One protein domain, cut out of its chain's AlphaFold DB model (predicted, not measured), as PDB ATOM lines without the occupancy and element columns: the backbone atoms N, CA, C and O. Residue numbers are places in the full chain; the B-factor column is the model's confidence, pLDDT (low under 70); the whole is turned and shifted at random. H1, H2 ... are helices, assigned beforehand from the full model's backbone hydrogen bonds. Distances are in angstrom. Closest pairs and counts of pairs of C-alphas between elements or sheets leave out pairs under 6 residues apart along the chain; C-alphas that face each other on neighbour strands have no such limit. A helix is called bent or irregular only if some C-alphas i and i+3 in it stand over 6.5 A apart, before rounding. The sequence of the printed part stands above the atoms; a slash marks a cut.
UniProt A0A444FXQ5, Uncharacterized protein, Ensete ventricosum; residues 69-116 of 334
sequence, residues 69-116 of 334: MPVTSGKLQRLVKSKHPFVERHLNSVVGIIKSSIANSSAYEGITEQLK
ATOM      1  N   MET A  69     140.147 127.485  31.775       64.38
ATOM      2  CA  MET A  69     139.589 127.963  30.509       64.38
ATOM      3  C   MET A  69     138.357 127.124  30.079       64.38
ATOM      4  O   MET A  69     138.485 125.926  29.791       64.38
ATOM      5  N   PRO A  70     137.134 127.693  30.061       75.00
ATOM      6  CA  PRO A  70     135.910 126.901  29.980       75.00
ATOM      7  C   PRO A  70     135.527 126.561  28.531       75.00
ATOM      8  O   PRO A  70     134.568 127.090  27.975       75.00
ATOM      9  N   VAL A  71     136.222 125.586  27.938       76.69
ATOM     10  CA  VAL A  71     135.992 125.049  26.571       76.69
ATOM     11  C   VAL A  71     134.621 124.371  26.337       76.69
ATOM     12  O   VAL A  71     134.393 123.731  25.306       76.69
ATOM     13  N   THR A  72     133.689 124.476  27.285       83.56
ATOM     14  CA  THR A  72     132.360 123.846  27.260       83.56
ATOM     15  C   THR A  72     131.345 124.765  27.936       83.56
ATOM     16  O   THR A  72     131.608 125.268  29.029       83.56
ATOM     17  N   SER A  73     130.160 124.931  27.341       78.81
ATOM     18  CA  SER A  73     129.086 125.806  27.845       78.81
ATOM     19  C   SER A  73     128.723 125.531  29.308       78.81
ATOM     20  O   SER A  73     128.692 126.461  30.107       78.81
ATOM     21  N   GLY A  74     128.573 124.262  29.703       81.38
ATOM     22  CA  GLY A  74     128.302 123.880  31.097       81.38
ATOM     23  C   GLY A  74     129.436 124.185  32.093       81.38
ATOM     24  O   GLY A  74     129.169 124.343  33.285       81.38
ATOM     25  N   LYS A  75     130.694 124.318  31.639       81.81
ATOM     26  CA  LYS A  75     131.795 124.824  32.485       81.81
ATOM     27  C   LYS A  75     131.698 126.340  32.643       81.81
ATOM     28  O   LYS A  75     131.796 126.831  33.764       81.81
ATOM     29  N   LEU A  76     131.452 127.059  31.544       82.94
ATOM     30  CA  LEU A  76     131.289 128.515  31.553       82.94
ATOM     31  C   LEU A  76     130.098 128.925  32.432       82.94
ATOM     32  O   LEU A  76     130.262 129.747  33.325       82.94
ATOM     33  N   GLN A  77     128.937 128.288  32.266       81.31
ATOM     34  CA  GLN A  77     127.741 128.561  33.067       81.31
ATOM     35  C   GLN A  77     127.977 128.334  34.571       81.31
ATOM     36  O   GLN A  77     127.570 129.152  35.395       81.31
ATOM     37  N   ARG A  78     128.699 127.263  34.938       81.88
ATOM     38  CA  ARG A  78     129.068 126.969  36.334       81.88
ATOM     39  C   ARG A  78     130.034 128.008  36.916       81.88
ATOM     40  O   ARG A  78     129.888 128.370  38.081       81.88
ATOM     41  N   LEU A  79     130.986 128.499  36.121       79.00
ATOM     42  CA  LEU A  79     131.929 129.552  36.519       79.00
ATOM     43  C   LEU A  79     131.226 130.915  36.691       79.00
ATOM     44  O   LEU A  79     131.475 131.621  37.664       79.00
ATOM     45  N   VAL A  80     130.291 131.226  35.789       79.06
ATOM     46  CA  VAL A  80     129.447 132.438  35.762       79.06
ATOM     47  C   VAL A  80     128.281 132.365  36.776       79.06
ATOM     48  O   VAL A  80     127.589 133.355  37.018       79.06
ATOM     49  N   LYS A  81     128.085 131.202  37.420       68.75
ATOM     50  CA  LYS A  81     127.128 130.937  38.517       68.75
ATOM     51  C   LYS A  81     125.686 131.384  38.220       68.75
ATOM     52  O   LYS A  81     125.007 131.854  39.127       68.75
ATOM     53  N   SER A  82     125.279 131.311  36.947       67.94
ATOM     54  CA  SER A  82     123.999 131.813  36.404       67.94
ATOM     55  C   SER A  82     123.597 133.234  36.855       67.94
ATOM     56  O   SER A  82     122.420 133.582  36.859       67.94
ATOM     57  N   LYS A  83     124.559 134.088  37.246       73.06
ATOM     58  CA  LYS A  83     124.282 135.463  37.717       73.06
ATOM     59  C   LYS A  83     124.203 136.504  36.599       73.06
ATOM     60  O   LYS A  83     123.897 137.661  36.862       73.06
ATOM     61  N   HIS A  84     124.493 136.109  35.361       77.06
ATOM     62  CA  HIS A  84     124.637 137.018  34.225       77.06
ATOM     63  C   HIS A  84     123.796 136.528  33.030       77.06
ATOM     64  O   HIS A  84     124.345 135.893  32.126       77.06
ATOM     65  N   PRO A  85     122.484 136.848  32.975       78.75
ATOM     66  CA  PRO A  85     121.576 136.386  31.915       78.75
ATOM     67  C   PRO A  85     122.011 136.759  30.487       78.75
ATOM     68  O   PRO A  85     121.645 136.095  29.520       78.75
ATOM     69  N   PHE A  86     122.822 137.811  30.331       78.88
ATOM     70  CA  PHE A  86     123.466 138.139  29.056       78.88
ATOM     71  C   PHE A  86     124.462 137.054  28.614       78.88
ATOM     72  O   PHE A  86     124.392 136.572  27.487       78.88
ATOM     73  N   VAL A  87     125.343 136.607  29.514       79.44
ATOM     74  CA  VAL A  87     126.320 135.548  29.220       79.44
ATOM     75  C   VAL A  87     125.614 134.208  29.006       79.44
ATOM     76  O   VAL A  87     126.024 133.452  28.131       79.44
ATOM     77  N   GLU A  88     124.525 133.934  29.732       81.62
ATOM     78  CA  GLU A  88     123.736 132.707  29.547       81.62
ATOM     79  C   GLU A  88     123.073 132.621  28.163       81.62
ATOM     80  O   GLU A  88     123.174 131.586  27.502       81.62
ATOM     81  N   ARG A  89     122.494 133.723  27.662       83.69
ATOM     82  CA  ARG A  89     121.945 133.792  26.290       83.69
ATOM     83  C   ARG A  89     123.004 133.624  25.193       83.69
ATOM     84  O   ARG A  89     122.664 133.236  24.078       83.69
ATOM     85  N   HIS A  90     124.278 133.880  25.495       85.25
ATOM     86  CA  HIS A  90     125.366 133.882  24.513       85.25
ATOM     87  C   HIS A  90     126.484 132.860  24.803       85.25
ATOM     88  O   HIS A  90     127.548 132.940  24.183       85.25
ATOM     89  N   LEU A  91     126.251 131.854  25.667       86.50
ATOM     90  CA  LEU A  91     127.260 130.855  26.084       86.50
ATOM     91  C   LEU A  91     128.024 130.232  24.911       86.50
ATOM     92  O   LEU A  91     129.241 130.093  24.977       86.50
ATOM     93  N   ASN A  92     127.326 129.867  23.834       86.25
ATOM     94  CA  ASN A  92     127.944 129.228  22.670       86.25
ATOM     95  C   ASN A  92     128.876 130.183  21.904       86.25
ATOM     96  O   ASN A  92     129.923 129.747  21.433       86.25
ATOM     97  N   SER A  93     128.538 131.476  21.838       86.25
ATOM     98  CA  SER A  93     129.390 132.508  21.232       86.25
ATOM     99  C   SER A  93     130.627 132.768  22.094       86.25
ATOM    100  O   SER A  93     131.750 132.696  21.600       86.25
ATOM    101  N   VAL A  94     130.452 132.934  23.411       83.06
ATOM    102  CA  VAL A  94     131.568 133.147  24.352       83.06
ATOM    103  C   VAL A  94     132.519 131.941  24.381       83.06
ATOM    104  O   VAL A  94     133.732 132.117  24.312       83.06
ATOM    105  N   VAL A  95     131.999 130.706  24.395       86.19
ATOM    106  CA  VAL A  95     132.823 129.486  24.275       86.19
ATOM    107  C   VAL A  95     133.491 129.379  22.898       86.19
ATOM    108  O   VAL A  95     134.603 128.864  22.810       86.19
ATOM    109  N   GLY A  96     132.851 129.869  21.832       86.75
ATOM    110  CA  GLY A  96     133.449 129.978  20.498       86.75
ATOM    111  C   GLY A  96     134.660 130.911  20.488       86.75
ATOM    112  O   GLY A  96     135.748 130.485  20.107       86.75
ATOM    113  N   ILE A  97     134.499 132.137  20.998       87.44
ATOM    114  CA  ILE A  97     135.580 133.126  21.147       87.44
ATOM    115  C   ILE A  97     136.733 132.536  21.970       87.44
ATOM    116  O   ILE A  97     137.871 132.551  21.513       87.44
ATOM    117  N   ILE A  98     136.433 131.931  23.126       86.75
ATOM    118  CA  ILE A  98     137.428 131.272  23.987       86.75
ATOM    119  C   ILE A  98     138.201 130.184  23.227       86.75
ATOM    120  O   ILE A  98     139.426 130.136  23.310       86.75
ATOM    121  N   LYS A  99     137.521 129.324  22.456       87.12
ATOM    122  CA  LYS A  99     138.183 128.286  21.647       87.12
ATOM    123  C   LYS A  99     139.093 128.879  20.573       87.12
ATOM    124  O   LYS A  99     140.210 128.393  20.419       87.12
ATOM    125  N   SER A 100     138.652 129.926  19.879       86.31
ATOM    126  CA  SER A 100     139.474 130.623  18.885       86.31
ATOM    127  C   SER A 100     140.692 131.302  19.520       86.31
ATOM    128  O   SER A 100     141.780 131.225  18.961       86.31
ATOM    129  N   SER A 101     140.554 131.894  20.713       83.69
ATOM    130  CA  SER A 101     141.682 132.463  21.464       83.69
ATOM    131  C   SER A 101     142.716 131.409  21.877       83.69
ATOM    132  O   SER A 101     143.906 131.687  21.783       83.69
ATOM    133  N   ILE A 102     142.292 130.201  22.276       84.06
ATOM    134  CA  ILE A 102     143.212 129.079  22.559       84.06
ATOM    135  C   ILE A 102     143.897 128.603  21.273       84.06
ATOM    136  O   ILE A 102     145.107 128.422  21.250       84.06
ATOM    137  N   ALA A 103     143.142 128.411  20.186       85.50
ATOM    138  CA  ALA A 103     143.700 127.950  18.912       85.50
ATOM    139  C   ALA A 103     144.717 128.942  18.312       85.50
ATOM    140  O   ALA A 103     145.606 128.537  17.572       85.50
ATOM    141  N   ASN A 104     144.587 130.226  18.650       86.06
ATOM    142  CA  ASN A 104     145.461 131.305  18.206       86.06
ATOM    143  C   ASN A 104     146.612 131.615  19.188       86.06
ATOM    144  O   ASN A 104     147.488 132.402  18.847       86.06
ATOM    145  N   SER A 105     146.652 131.042  20.402       78.12
ATOM    146  CA  SER A 105     147.666 131.434  21.399       78.12
ATOM    147  C   SER A 105     149.082 130.966  21.048       78.12
ATOM    148  O   SER A 105     150.044 131.647  21.389       78.12
ATOM    149  N   SER A 106     149.223 129.850  20.326       78.19
ATOM    150  CA  SER A 106     150.520 129.357  19.832       78.19
ATOM    151  C   SER A 106     151.162 130.277  18.787       78.19
ATOM    152  O   SER A 106     152.380 130.284  18.650       78.19
ATOM    153  N   ALA A 107     150.382 131.120  18.098       78.31
ATOM    154  CA  ALA A 107     150.921 132.125  17.176       78.31
ATOM    155  C   ALA A 107     151.738 133.226  17.887       78.31
ATOM    156  O   ALA A 107     152.450 133.979  17.227       78.31
ATOM    157  N   TYR A 108     151.646 133.317  19.219       72.38
ATOM    158  CA  TYR A 108     152.309 134.341  20.035       72.38
ATOM    159  C   TYR A 108     153.407 133.783  20.953       72.38
ATOM    160  O   TYR A 108     154.080 134.555  21.633       72.38
ATOM    161  N   GLU A 109     153.636 132.466  20.940       75.06
ATOM    162  CA  GLU A 109     154.616 131.783  21.796       75.06
ATOM    163  C   GLU A 109     156.032 132.363  21.611       75.06
ATOM    164  O   GLU A 109     156.647 132.809  22.580       75.06
ATOM    165  N   GLY A 110     156.484 132.529  20.362       68.25
ATOM    166  CA  GLY A 110     157.782 133.148  20.052       68.25
ATOM    167  C   GLY A 110     157.912 134.627  20.457       68.25
ATOM    168  O   GLY A 110     159.015 135.083  20.738       68.25
ATOM    169  N   ILE A 111     156.803 135.374  20.557       65.44
ATOM    170  CA  ILE A 111     156.819 136.759  21.073       65.44
ATOM    171  C   ILE A 111     157.012 136.736  22.597       65.44
ATOM    172  O   ILE A 111     157.772 137.536  23.145       65.44
ATOM    173  N   THR A 112     156.370 135.790  23.291       63.72
ATOM    174  CA  THR A 112     156.560 135.614  24.742       63.72
ATOM    175  C   THR A 112     157.947 135.081  25.106       63.72
ATOM    176  O   THR A 112     158.453 135.406  26.179       63.72
ATOM    177  N   GLU A 113     158.588 134.318  24.216       66.25
ATOM    178  CA  GLU A 113     159.962 133.845  24.397       66.25
ATOM    179  C   GLU A 113     160.980 134.991  24.262       66.25
ATOM    180  O   GLU A 113     161.763 135.206  25.185       66.25
ATOM    181  N   GLN A 114     160.884 135.816  23.212       58.62
ATOM    182  CA  GLN A 114     161.742 137.001  23.036       58.62
ATOM    183  C   GLN A 114     161.620 137.999  24.204       58.62
ATOM    184  O   GLN A 114     162.622 138.526  24.685       58.62
ATOM    185  N   LEU A 115     160.402 138.222  24.718       58.22
ATOM    186  CA  LEU A 115     160.174 139.094  25.880       58.22
ATOM    187  C   LEU A 115     160.761 138.524  27.188       58.22
ATOM    188  O   LEU A 115     161.074 139.273  28.113       58.22
ATOM    189  N   LYS A 116     160.909 137.200  27.281       62.75
ATOM    190  CA  LYS A 116     161.539 136.519  28.419       62.75
ATOM    191  C   LYS A 116     163.067 136.538  28.314       62.75
ATOM    192  O   LYS A 116     163.730 136.666  29.341       62.75
TER     193      LYS A 116
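Overview. This is residues 69 to 116 of the 334 residues of an uncharacterized protein of Ensete ventricosum (UniProt A0A444FXQ5). A long helical arm extends from a small head. The head is made by H1, the short helix H2 and the first residues of H3; H3 leads away from it, and after one residue H4 sticks out free at the far end. The printed part has 48 residues with four named helices, in the order H1, H2, H3, H4, and no named strand; its class is all helix. It is only just loose, close to extended, with a radius of gyration of the C-alphas of 14.0 A, and its outline is a rod spanning 41 by 17 by 15 A.

Along the chain. After residues 69 to 72, H1 holds residues 73 to 80, beginning at C-alpha 73 (129.086, 125.806, 27.845), and is 10.3 A long from first to last C-alpha. H2 holds residues 85 to 89 and is 6.2 A long. H3, the longest helix, holds residues 91 to 103, beginning at C-alpha 91 (127.260, 130.855, 26.084), and is 18.2 A long. H4 holds residues 105 to 116, is 16.4 A long and ends at C-alpha 116 (161.539, 136.519, 28.419). It is irregular: C-alphas 107 and 110 are 7.5 A apart.

Arrangement. H1 touches H3, which takes part with residues 91 to 95 alone; the closest C-alphas, of Ser 73 and Leu 91, are 5.7 A apart. Their lines are about perpendicular, at 82 degrees. H2 is close to H1 but not clearly touching, the closest C-alphas being those of Gln 77 and Glu 88, 6.8 A apart. H2 is also close to H3 but not clearly touching, with the C-alphas of Val 87 and Val 94 closest at 7.6 A. H3 and H4 meet only through their link, and H4 is apart from H1 and H2. Every O i to N i+4 pair is within hydrogen-bond range in H1, H2 and H3; in H4 5 of 8 are.

Size, cuts and confidence. The two C-alphas farthest apart, of Pro 85 and Gln 114, are 41.1 A apart. The printed part has no cut, and the three links between helices are tight. Residues 81 to 86 and 103 to 116 stand free. The mean pLDDT of the printed part is 78.1; residue 69, residues 81 to 82 and residues 110 to 116 are under 70.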